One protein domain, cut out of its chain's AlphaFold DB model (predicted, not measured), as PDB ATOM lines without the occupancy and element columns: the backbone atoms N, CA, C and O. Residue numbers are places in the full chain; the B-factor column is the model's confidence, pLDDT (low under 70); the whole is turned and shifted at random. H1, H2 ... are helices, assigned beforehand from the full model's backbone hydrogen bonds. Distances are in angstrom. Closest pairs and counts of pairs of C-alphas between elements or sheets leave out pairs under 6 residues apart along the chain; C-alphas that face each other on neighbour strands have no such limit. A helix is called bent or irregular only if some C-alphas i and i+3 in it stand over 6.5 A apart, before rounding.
ATOM      1  N   LEU A 112     -14.238  20.926 -41.311       73.88
ATOM      2  CA  LEU A 112     -15.441  21.303 -40.571       73.88
ATOM      3  C   LEU A 112     -15.606  20.538 -39.256       73.88
ATOM      4  O   LEU A 112     -16.220  21.074 -38.343       73.88
ATOM      5  N   GLY A 113     -15.038  19.338 -39.112       78.31
ATOM      6  CA  GLY A 113     -15.113  18.561 -37.871       78.31
ATOM      7  C   GLY A 113     -14.569  19.323 -36.651       78.31
ATOM      8  O   GLY A 113     -15.321  19.566 -35.706       78.31
ATOM      9  N   PRO A 114     -13.305  19.788 -36.670       82.00
ATOM     10  CA  PRO A 114     -12.723  20.530 -35.551       82.00
ATOM     11  C   PRO A 114     -13.428  21.865 -35.272       82.00
ATOM     12  O   PRO A 114     -13.618  22.242 -34.117       82.00
ATOM     13  N   SER A 115     -13.850  22.583 -36.319       77.69
ATOM     14  CA  SER A 115     -14.564  23.857 -36.159       77.69
ATOM     15  C   SER A 115     -15.989  23.663 -35.627       77.69
ATOM     16  O   SER A 115     -16.436  24.453 -34.794       77.69
ATOM     17  N   TYR A 116     -16.668  22.582 -36.018       79.75
ATOM     18  CA  TYR A 116     -17.941  22.165 -35.438       79.75
ATOM     19  C   TYR A 116     -17.791  21.784 -33.964       79.75
ATOM     20  O   TYR A 116     -18.595  22.221 -33.146       79.75
ATOM     21  N   GLU A 117     -16.743  21.046 -33.593       83.06
ATOM     22  CA  GLU A 117     -16.482  20.685 -32.195       83.06
ATOM     23  C   GLU A 117     -16.167  21.904 -31.320       83.06
ATOM     24  O   GLU A 117     -16.731  22.051 -30.234       83.06
ATOM     25  N   LEU A 118     -15.363  22.849 -31.815       82.44
ATOM     26  CA  LEU A 118     -15.116  24.119 -31.124       82.44
ATOM     27  C   LEU A 118     -16.388  24.966 -31.004       82.44
ATOM     28  O   LEU A 118     -16.645  25.552 -29.948       82.44
ATOM     29  N   TYR A 119     -17.211  25.019 -32.056       77.25
ATOM     30  CA  TYR A 119     -18.515  25.679 -32.005       77.25
ATOM     31  C   TYR A 119     -19.436  25.009 -30.982       77.25
ATOM     32  O   TYR A 119     -20.046  25.703 -30.170       77.25
ATOM     33  N   ARG A 120     -19.496  23.674 -30.964       80.50
ATOM     34  CA  ARG A 120     -20.289  22.877 -30.022       80.50
ATOM     35  C   ARG A 120     -19.849  23.130 -28.584       80.50
ATOM     36  O   ARG A 120     -20.697  23.445 -27.752       80.50
ATOM     37  N   MET A 121     -18.546  23.083 -28.305       82.56
ATOM     38  CA  MET A 121     -17.984  23.411 -26.992       82.56
ATOM     39  C   MET A 121     -18.311  24.848 -26.585       82.56
ATOM     40  O   MET A 121     -18.780  25.086 -25.471       82.56
ATOM     41  N   ARG A 122     -18.129  25.823 -27.485       82.25
ATOM     42  CA  ARG A 122     -18.458  27.228 -27.205       82.25
ATOM     43  C   ARG A 122     -19.950  27.406 -26.925       82.25
ATOM     44  O   ARG A 122     -20.321  28.114 -25.989       82.25
ATOM     45  N   TRP A 123     -20.802  26.750 -27.708       76.06
ATOM     46  CA  TRP A 123     -22.248  26.784 -27.547       76.06
ATOM     47  C   TRP A 123     -22.687  26.195 -26.207       76.06
ATOM     48  O   TRP A 123     -23.438  26.839 -25.476       76.06
ATOM     49  N   GLN A 124     -22.188  25.012 -25.855       83.56
ATOM     50  CA  GLN A 124     -22.535  24.324 -24.611       83.56
ATOM     51  C   GLN A 124     -22.004  25.046 -23.368       83.56
ATOM     52  O   GLN A 124     -22.717  25.132 -22.371       83.56
ATOM     53  N   ASN A 125     -20.796  25.611 -23.434       83.44
ATOM     54  CA  ASN A 125     -20.151  26.209 -22.264       83.44
ATOM     55  C   ASN A 125     -20.537  27.675 -22.034       83.44
ATOM     56  O   ASN A 125     -20.578  28.120 -20.888       83.44
ATOM     57  N   PHE A 126     -20.849  28.436 -23.089       79.62
ATOM     58  CA  PHE A 126     -21.078  29.881 -22.967       79.62
ATOM     59  C   PHE A 126     -22.490  30.296 -23.374       79.62
ATOM     60  O   PHE A 126     -23.188  30.967 -22.606       79.62
ATOM     61  N   THR A 127     -22.941  29.891 -24.560       76.88
ATOM     62  CA  THR A 127     -24.189  30.412 -25.132       76.88
ATOM     63  C   THR A 127     -25.422  29.778 -24.494       76.88
ATOM     64  O   THR A 127     -26.318  30.497 -24.051       76.88
ATOM     65  N   ALA A 128     -25.457  28.451 -24.363       79.06
ATOM     66  CA  ALA A 128     -26.582  27.730 -23.776       79.06
ATOM     67  C   ALA A 128     -26.818  28.098 -22.294       79.06
ATOM     68  O   ALA A 128     -27.961  28.403 -21.937       79.06
ATOM     69  N   PRO A 129     -25.793  28.197 -21.419       85.62
ATOM     70  CA  PRO A 129     -25.987  28.673 -20.052       85.62
ATOM     71  C   PRO A 129     -26.473  30.123 -20.001       85.62
ATOM     72  O   PRO A 129     -27.328  30.445 -19.171       85.62
ATOM     73  N   GLY A 130     -25.973  30.989 -20.891       81.81
ATOM     74  CA  GLY A 130     -26.408  32.382 -21.016       81.81
ATOM     75  C   GLY A 130     -27.881  32.502 -21.412       81.81
ATOM     76  O   GLY A 130     -28.649  33.191 -20.738       81.81
ATOM     77  N   MET A 131     -28.308  31.756 -22.433       82.56
ATOM     78  CA  MET A 131     -29.713  31.683 -22.841       82.56
ATOM     79  C   MET A 131     -30.591  31.119 -21.722       82.56
ATOM     80  O   MET A 131     -31.625  31.700 -21.405       82.56
ATOM     81  N   ASN A 132     -30.147  30.065 -21.032       86.88
ATOM     82  CA  ASN A 132     -30.872  29.504 -19.892       86.88
ATOM     83  C   ASN A 132     -30.976  30.491 -18.720       86.88
ATOM     84  O   ASN A 132     -31.969  30.482 -17.991       86.88
ATOM     85  N   ARG A 133     -29.974  31.352 -18.493       86.94
ATOM     86  CA  ARG A 133     -30.066  32.446 -17.509       86.94
ATOM     87  C   ARG A 133     -31.077  33.499 -17.951       86.94
ATOM     88  O   ARG A 133     -31.921  33.874 -17.143       86.94
ATOM     89  N   LEU A 134     -31.037  33.925 -19.215       84.69
ATOM     90  CA  LEU A 134     -31.959  34.930 -19.746       84.69
ATOM     91  C   LEU A 134     -33.409  34.435 -19.709       84.69
ATOM     92  O   LEU A 134     -34.287  35.150 -19.234       84.69
ATOM     93  N   THR A 135     -33.668  33.203 -20.145       89.12
ATOM     94  CA  THR A 135     -35.006  32.604 -20.102       89.12
ATOM     95  C   THR A 135     -35.504  32.484 -18.666       89.12
ATOM     96  O   THR A 135     -36.617  32.913 -18.372       89.12
ATOM     97  N   ARG A 136     -34.666  32.004 -17.732       91.25
ATOM     98  CA  ARG A 136     -35.016  31.971 -16.300       91.25
ATOM     99  C   ARG A 136     -35.323  33.361 -15.751       91.25
ATOM    100  O   ARG A 136     -36.281  33.510 -14.999       91.25
ATOM    101  N   TRP A 137     -34.545  34.371 -16.132       91.69
ATOM    102  CA  TRP A 137     -34.784  35.755 -15.733       91.69
ATOM    103  C   TRP A 137     -36.118  36.280 -16.281       91.69
ATOM    104  O   TRP A 137     -36.928  36.785 -15.508       91.69
ATOM    105  N   ARG A 138     -36.413  36.072 -17.572       93.56
ATOM    106  CA  ARG A 138     -37.695  36.472 -18.183       93.56
ATOM    107  C   ARG A 138     -38.881  35.792 -17.505       93.56
ATOM    108  O   ARG A 138     -39.861  36.465 -17.199       93.56
ATOM    109  N   SER A 139     -38.780  34.494 -17.217       91.62
ATOM    110  CA  SER A 139     -39.828  33.754 -16.508       91.62
ATOM    111  C   SER A 139     -40.039  34.271 -15.083       91.62
ATOM    112  O   SER A 139     -41.184  34.412 -14.658       91.62
ATOM    113  N   ARG A 140     -38.962  34.617 -14.360       93.50
ATOM    114  CA  ARG A 140     -39.059  35.246 -13.031       93.50
ATOM    115  C   ARG A 140     -39.759  36.597 -13.102       93.50
ATOM    116  O   ARG A 140     -40.714  36.803 -12.365       93.50
ATOM    117  N   MET A 141     -39.349  37.469 -14.024       93.81
ATOM    118  CA  MET A 141     -39.977  38.784 -14.191       93.81
ATOM    119  C   MET A 141     -41.458  38.641 -14.551       93.81
ATOM    120  O   MET A 141     -42.302  39.302 -13.958       93.81
ATOM    121  N   ALA A 142     -41.803  37.744 -15.478       94.94
ATOM    122  CA  ALA A 142     -43.194  37.500 -15.853       94.94
ATOM    123  C   ALA A 142     -44.044  37.015 -14.665       94.94
ATOM    124  O   ALA A 142     -45.187  37.451 -14.513       94.94
ATOM    125  N   LEU A 143     -43.498  36.141 -13.814       92.38
ATOM    126  CA  LEU A 143     -44.167  35.692 -12.594       92.38
ATOM    127  C   LEU A 143     -44.337  36.836 -11.587       92.38
ATOM    128  O   LEU A 143     -45.427  37.013 -11.050       92.38
ATOM    129  N   GLU A 144     -43.297  37.643 -11.368       93.50
ATOM    130  CA  GLU A 144     -43.359  38.800 -10.469       93.50
ATOM    131  C   GLU A 144     -44.398  39.824 -10.928       93.50
ATOM    132  O   GLU A 144     -45.197  40.294 -10.121       93.50
ATOM    133  N   TRP A 145     -44.470  40.097 -12.230       96.12
ATOM    134  CA  TRP A 145     -45.502  40.955 -12.811       96.12
ATOM    135  C   TRP A 145     -46.914  40.406 -12.596       96.12
ATOM    136  O   TRP A 145     -47.830  41.177 -12.298       96.12
ATOM    137  N   LYS A 146     -47.109  39.087 -12.724       95.38
ATOM    138  CA  LYS A 146     -48.401  38.439 -12.450       95.38
ATOM    139  C   LYS A 146     -48.789  38.559 -10.976       95.38
ATOM    140  O   LYS A 146     -49.914  38.959 -10.691       95.38
ATOM    141  N   LEU A 147     -47.863  38.276 -10.059       94.75
ATOM    142  CA  LEU A 147     -48.096  38.397  -8.615       94.75
ATOM    143  C   LEU A 147     -48.400  39.837  -8.212       94.75
ATOM    144  O   LEU A 147     -49.336  40.076  -7.457       94.75
ATOM    145  N   TRP A 148     -47.659  40.803  -8.753       96.56
ATOM    146  CA  TRP A 148     -47.907  42.218  -8.498       96.56
ATOM    147  C   TRP A 148     -49.281  42.661  -9.011       96.56
ATOM    148  O   TRP A 148     -49.985  43.413  -8.333       96.56
ATOM    149  N   ARG A 149     -49.695  42.170 -10.186       97.50
ATOM    150  CA  ARG A 149     -51.024  42.448 -10.743       97.50
ATOM    151  C   ARG A 149     -52.133  41.857  -9.869       97.50
ATOM    152  O   ARG A 149     -53.072  42.581  -9.558       97.50
ATOM    153  N   ALA A 150     -51.997  40.600  -9.439       95.94
ATOM    154  CA  ALA A 150     -52.944  39.949  -8.531       95.94
ATOM    155  C   ALA A 150     -53.028  40.683  -7.185       95.94
ATOM    156  O   ALA A 150     -54.115  41.025  -6.726       95.94
ATOM    157  N   TYR A 151     -51.874  41.032  -6.606       97.44
ATOM    158  CA  TYR A 151     -51.800  41.834  -5.387       97.44
ATOM    159  C   TYR A 151     -52.581  43.142  -5.524       97.44
ATOM    160  O   TYR A 151     -53.412  43.466  -4.682       97.44
ATOM    161  N   ARG A 152     -52.335  43.889  -6.604       97.31
ATOM    162  CA  ARG A 152     -52.959  45.196  -6.814       97.31
ATOM    163  C   ARG A 152     -54.466  45.104  -7.062       97.31
ATOM    164  O   ARG A 152     -55.165  46.034  -6.673       97.31
ATOM    165  N   ALA A 153     -54.929  44.040  -7.718       97.81
ATOM    166  CA  ALA A 153     -56.331  43.850  -8.076       97.81
ATOM    167  C   ALA A 153     -57.182  43.346  -6.900       97.81
ATOM    168  O   ALA A 153     -58.255  43.886  -6.659       97.81
ATOM    169  N   GLU A 154     -56.698  42.344  -6.163       97.81
ATOM    170  CA  GLU A 154     -57.535  41.579  -5.225       97.81
ATOM    171  C   GLU A 154     -57.070  41.702  -3.768       97.81
ATOM    172  O   GLU A 154     -57.882  41.740  -2.847       97.81
ATOM    173  N   PHE A 155     -55.759  41.808  -3.537       96.62
ATOM    174  CA  PHE A 155     -55.180  41.619  -2.201       96.62
ATOM    175  C   PHE A 155     -54.653  42.905  -1.556       96.62
ATOM    176  O   PHE A 155     -54.174  42.878  -0.423       96.62
ATOM    177  N   ARG A 156     -54.771  44.053  -2.231       96.75
ATOM    178  CA  ARG A 156     -54.237  45.336  -1.747       96.75
ATOM    179  C   ARG A 156     -54.861  45.785  -0.422       96.75
ATOM    180  O   ARG A 156     -54.192  46.458   0.349       96.75
ATOM    181  N   ALA A 157     -56.122  45.434  -0.167       97.44
ATOM    182  CA  ALA A 157     -56.801  45.766   1.087       97.44
ATOM    183  C   ALA A 157     -56.377  44.856   2.254       97.44
ATOM    184  O   ALA A 157     -56.399  45.280   3.402       97.44
ATOM    185  N   GLN A 158     -55.989  43.611   1.959       97.94
ATOM    186  CA  GLN A 158     -55.648  42.600   2.966       97.94
ATOM    187  C   GLN A 158     -54.171  42.658   3.374       97.94
ATOM    188  O   GLN A 158     -53.814  42.286   4.487       97.94
ATOM    189  N   PHE A 159     -53.303  43.127   2.476       96.94
ATOM    190  CA  PHE A 159     -51.860  43.155   2.676       96.94
ATOM    191  C   PHE A 159     -51.329  44.581   2.574       96.94
ATOM    192  O   PHE A 159     -51.526  45.249   1.563       96.94
ATOM    193  N   GLY A 160     -50.564  45.018   3.578       95.31
ATOM    194  CA  GLY A 160     -49.973  46.361   3.590       95.31
ATOM    195  C   GLY A 160     -48.885  46.566   2.528       95.31
ATOM    196  O   GLY A 160     -48.567  47.698   2.169       95.31
ATOM    197  N   SER A 161     -48.300  45.485   2.001       97.12
ATOM    198  CA  SER A 161     -47.312  45.560   0.922       97.12
ATOM    199  C   SER A 161     -47.279  44.308   0.043       97.12
ATOM    200  O   SER A 161     -47.544  43.191   0.488       97.12
ATOM    201  N   CYS A 162     -46.819  44.478  -1.203       95.50
ATOM    202  CA  CYS A 162     -46.599  43.368  -2.134       95.50
ATOM    203  C   CYS A 162     -45.563  42.353  -1.607       95.50
ATOM    204  O   CYS A 162     -45.619  41.173  -1.952       95.50
ATOM    205  N   ARG A 163     -44.618  42.791  -0.760       95.69
ATOM    206  CA  ARG A 163     -43.603  41.920  -0.148       95.69
ATOM    207  C   ARG A 163     -44.221  40.964   0.873       95.69
ATOM    208  O   ARG A 163     -43.865  39.790   0.876       95.69
ATOM    209  N   GLN A 164     -45.154  41.449   1.697       96.44
ATOM    210  CA  GLN A 164     -45.899  40.615   2.647       96.44
ATOM    211  C   GLN A 164     -46.785  39.601   1.916       96.44
ATOM    212  O   GLN A 164     -46.720  38.413   2.220       96.44
ATOM    213  N   PHE A 165     -47.524  40.051   0.894       96.69
ATOM    214  CA  PHE A 165     -48.314  39.165   0.032       96.69
ATOM    215  C   PHE A 165     -47.459  38.044  -0.568       96.69
ATOM    216  O   PHE A 165     -47.803  36.870  -0.459       96.69
ATOM    217  N   ARG A 166     -46.297  38.393  -1.138       94.94
ATOM    218  CA  ARG A 166     -45.363  37.415  -1.708       94.94
ATOM    219  C   ARG A 166     -44.871  36.412  -0.669       94.94
ATOM    220  O   ARG A 166     -44.880  35.219  -0.943       94.94
ATOM    221  N   ALA A 167     -44.482  36.870   0.521       95.62
ATOM    222  CA  ALA A 167     -44.005  35.986   1.581       95.62
ATOM    223  C   ALA A 167     -45.067  34.955   1.998       95.62
ATOM    224  O   ALA A 167     -44.742  33.781   2.180       95.62
ATOM    225  N   GLN A 168     -46.334  35.372   2.099       96.50
ATOM    226  CA  GLN A 168     -47.428  34.465   2.436       96.50
ATOM    227  C   GLN A 168     -47.788  33.533   1.271       96.50
ATOM    228  O   GLN A 168     -48.012  32.345   1.495       96.50
ATOM    229  N   PHE A 169     -47.787  34.030   0.031       94.44
ATOM    230  CA  PHE A 169     -47.982  33.206  -1.165       94.44
ATOM    231  C   PHE A 169     -46.914  32.111  -1.280       94.44
ATOM    232  O   PHE A 169     -47.239  30.940  -1.475       94.44
ATOM    233  N   ASP A 170     -45.645  32.464  -1.069       94.06
ATOM    234  CA  ASP A 170     -44.533  31.514  -1.071       94.06
ATOM    235  C   ASP A 170     -44.656  30.501   0.084       94.06
ATOM    236  O   ASP A 170     -44.362  29.318  -0.095       94.06
ATOM    237  N   ALA A 171     -45.126  30.927   1.264       94.38
ATOM    238  CA  ALA A 171     -45.384  30.029   2.391       94.38
ATOM    239  C   ALA A 171     -46.511  29.025   2.095       94.38
ATOM    240  O   ALA A 171     -46.346  27.836   2.366       94.38
ATOM    241  N   MET A 172     -47.612  29.470   1.479       92.88
ATOM    242  CA  MET A 172     -48.692  28.588   1.022       92.88
ATOM    243  C   MET A 172     -48.200  27.598  -0.040       92.88
ATOM    244  O   MET A 172     -48.516  26.412   0.027       92.88
ATOM    245  N   GLY A 173     -47.377  28.060  -0.987       91.38
ATOM    246  CA  GLY A 173     -46.763  27.203  -2.002       91.38
ATOM    247  C   GLY A 173     -45.883  26.107  -1.396       91.38
ATOM    248  O   GLY A 173     -45.993  24.947  -1.797       91.38
ATOM    249  N   ARG A 174     -45.059  26.446  -0.393       92.44
ATOM    250  CA  ARG A 174     -44.248  25.466   0.351       92.44
ATOM    251  C   ARG A 174     -45.112  24.474   1.125       92.44
ATOM    252  O   ARG A 174     -44.881  23.276   1.012       92.44
ATOM    253  N   ALA A 175     -46.133  24.943   1.840       91.06
ATOM    254  CA  ALA A 175     -47.043  24.068   2.580       91.06
ATOM    255  C   ALA A 175     -47.774  23.082   1.652       91.06
ATOM    256  O   ALA A 175     -47.914  21.903   1.978       91.06
ATOM    257  N   GLU A 176     -48.189  23.528   0.464       89.62
ATOM    258  CA  GLU A 176     -48.806  22.657  -0.536       89.62
ATOM    259  C   GLU A 176     -47.812  21.639  -1.109       89.62
ATOM    260  O   GLU A 176     -48.163  20.474  -1.297       89.62
ATOM    261  N   GLN A 177     -46.566  22.046  -1.365       87.50
ATOM    262  CA  GLN A 177     -45.504  21.132  -1.794       87.50
ATOM    263  C   GLN A 177     -45.192  20.086  -0.724       87.50
ATOM    264  O   GLN A 177     -45.102  18.908  -1.051       87.50
ATOM    265  N   GLU A 178     -45.088  20.483   0.542       86.56
ATOM    266  CA  GLU A 178     -44.904  19.558   1.660       86.56
ATOM    267  C   GLU A 178     -46.095  18.618   1.812       86.56
ATOM    268  O   GLU A 178     -45.907  17.418   1.997       86.56
ATOM    269  N   ARG A 179     -47.328  19.120   1.679       83.06
ATOM    270  CA  ARG A 179     -48.528  18.280   1.676       83.06
ATOM    271  C   ARG A 179     -48.460  17.253   0.551       83.06
ATOM    272  O   ARG A 179     -48.679  16.074   0.804       83.06
ATOM    273  N   LYS A 180     -48.113  17.669  -0.670       79.94
ATOM    274  CA  LYS A 180     -47.929  16.762  -1.814       79.94
ATOM    275  C   LYS A 180     -46.804  15.758  -1.577       79.94
ATOM    276  O   LYS A 180     -46.996  14.587  -1.872       79.94
ATOM    277  N   ALA A 181     -45.681  16.180  -1.003       81.50
ATOM    278  CA  ALA A 181     -44.568  15.298  -0.667       81.50
ATOM    279  C   ALA A 181     -44.961  14.268   0.404       81.50
ATOM    280  O   ALA A 181     -44.659  13.091   0.261       81.50
ATOM    281  N   ARG A 182     -45.709  14.676   1.437       76.94
ATOM    282  CA  ARG A 182     -46.259  13.767   2.457       76.94
ATOM    283  C   ARG A 182     -47.274  12.788   1.869       76.94
ATOM    284  O   ARG A 182     -47.288  11.631   2.261       76.94
ATOM    285  N   LEU A 183     -48.101  13.232   0.923       72.00
ATOM    286  CA  LEU A 183     -49.025  12.349   0.205       72.00
ATOM    287  C   LEU A 183     -48.294  11.379  -0.721       72.00
ATOM    288  O   LEU A 183     -48.710  10.236  -0.841       72.00
ATOM    289  N   ALA A 184     -47.197  11.814  -1.338       78.06
ATOM    290  CA  ALA A 184     -46.328  10.933  -2.106       78.06
ATOM    291  C   ALA A 184     -45.607   9.912  -1.209       78.06
ATOM    292  O   ALA A 184     -45.335   8.804  -1.656       78.06
ATOM    293  N   ALA A 185     -45.330  10.262   0.053       83.50
ATOM    294  CA  ALA A 185     -44.707   9.359   1.018       83.50
ATOM    295  C   ALA A 185     -45.639   8.223   1.485       83.50
ATOM    296  O   ALA A 185     -45.142   7.161   1.850       83.50
ATOM    297  N   ASP A 186     -46.965   8.412   1.457       89.75
ATOM    298  CA  ASP A 186     -47.945   7.363   1.770       89.75
ATOM    299  C   ASP A 186     -48.881   7.114   0.571       89.75
ATOM    300  O   ASP A 186     -50.008   7.636   0.521       89.75
TER     301      ASP A 186
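This is residues 112 to 186 of the 247 residues of an uncharacterized protein of Planctomycetes bacterium (UniProt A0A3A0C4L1). Two long helices, H1 and H2, meet near their ends in an L, with a small loop at the corner and no further part packed on either. H1 makes the long limb and is bent part way along; H2 makes the shorter limb. The printed part has 75 residues with two named helices, H1 then H2, and no named strand: all helix. It is extended, with a radius of gyration of the C-alphas of 20.5 A, and flat, spanning 63 by 38 by 14 A.

Begin with H1, residues 112 to 155, assigned as one helix by its hydrogen bonds but bent: C-alphas 125 and 128 are 6.8 A apart. Its arms H1a, residues 112 to 125, and H1b, residues 128 to 155, stand at a shallow tilt of 33 degrees, only just short of steep. Look next at H2, residues 162 to 185. H1b, with residues 147 to 155 alone, touches residues 162 to 166 of H2; the closest C-alphas, of Tyr 151 and Cys 162, are 6.3 A apart. They run opposite ways at a steep tilt of 69 degrees, only just short of about perpendicular. H1a and H2 are apart. In H1a, H1b and H2 every O i to N i+4 pair is within hydrogen-bond range.

Find C-alpha 112 at (-15.441, 21.303, -40.571); from there H1a runs 19.5 A. H1b runs 38.4 A to C-alpha 155 at (-55.180, 41.619, -2.201). H2 runs 34.2 A to C-alpha 185 at (-44.707, 9.359, 1.018).

The two C-alphas farthest apart, of Leu 112 and Ala 157, are 63.6 A apart. Residues 112 to 143 and 170 to 186 stand free. The link from H1 to H2 is short, and the printed part has no cut. No printed residue is under 70 in pLDDT.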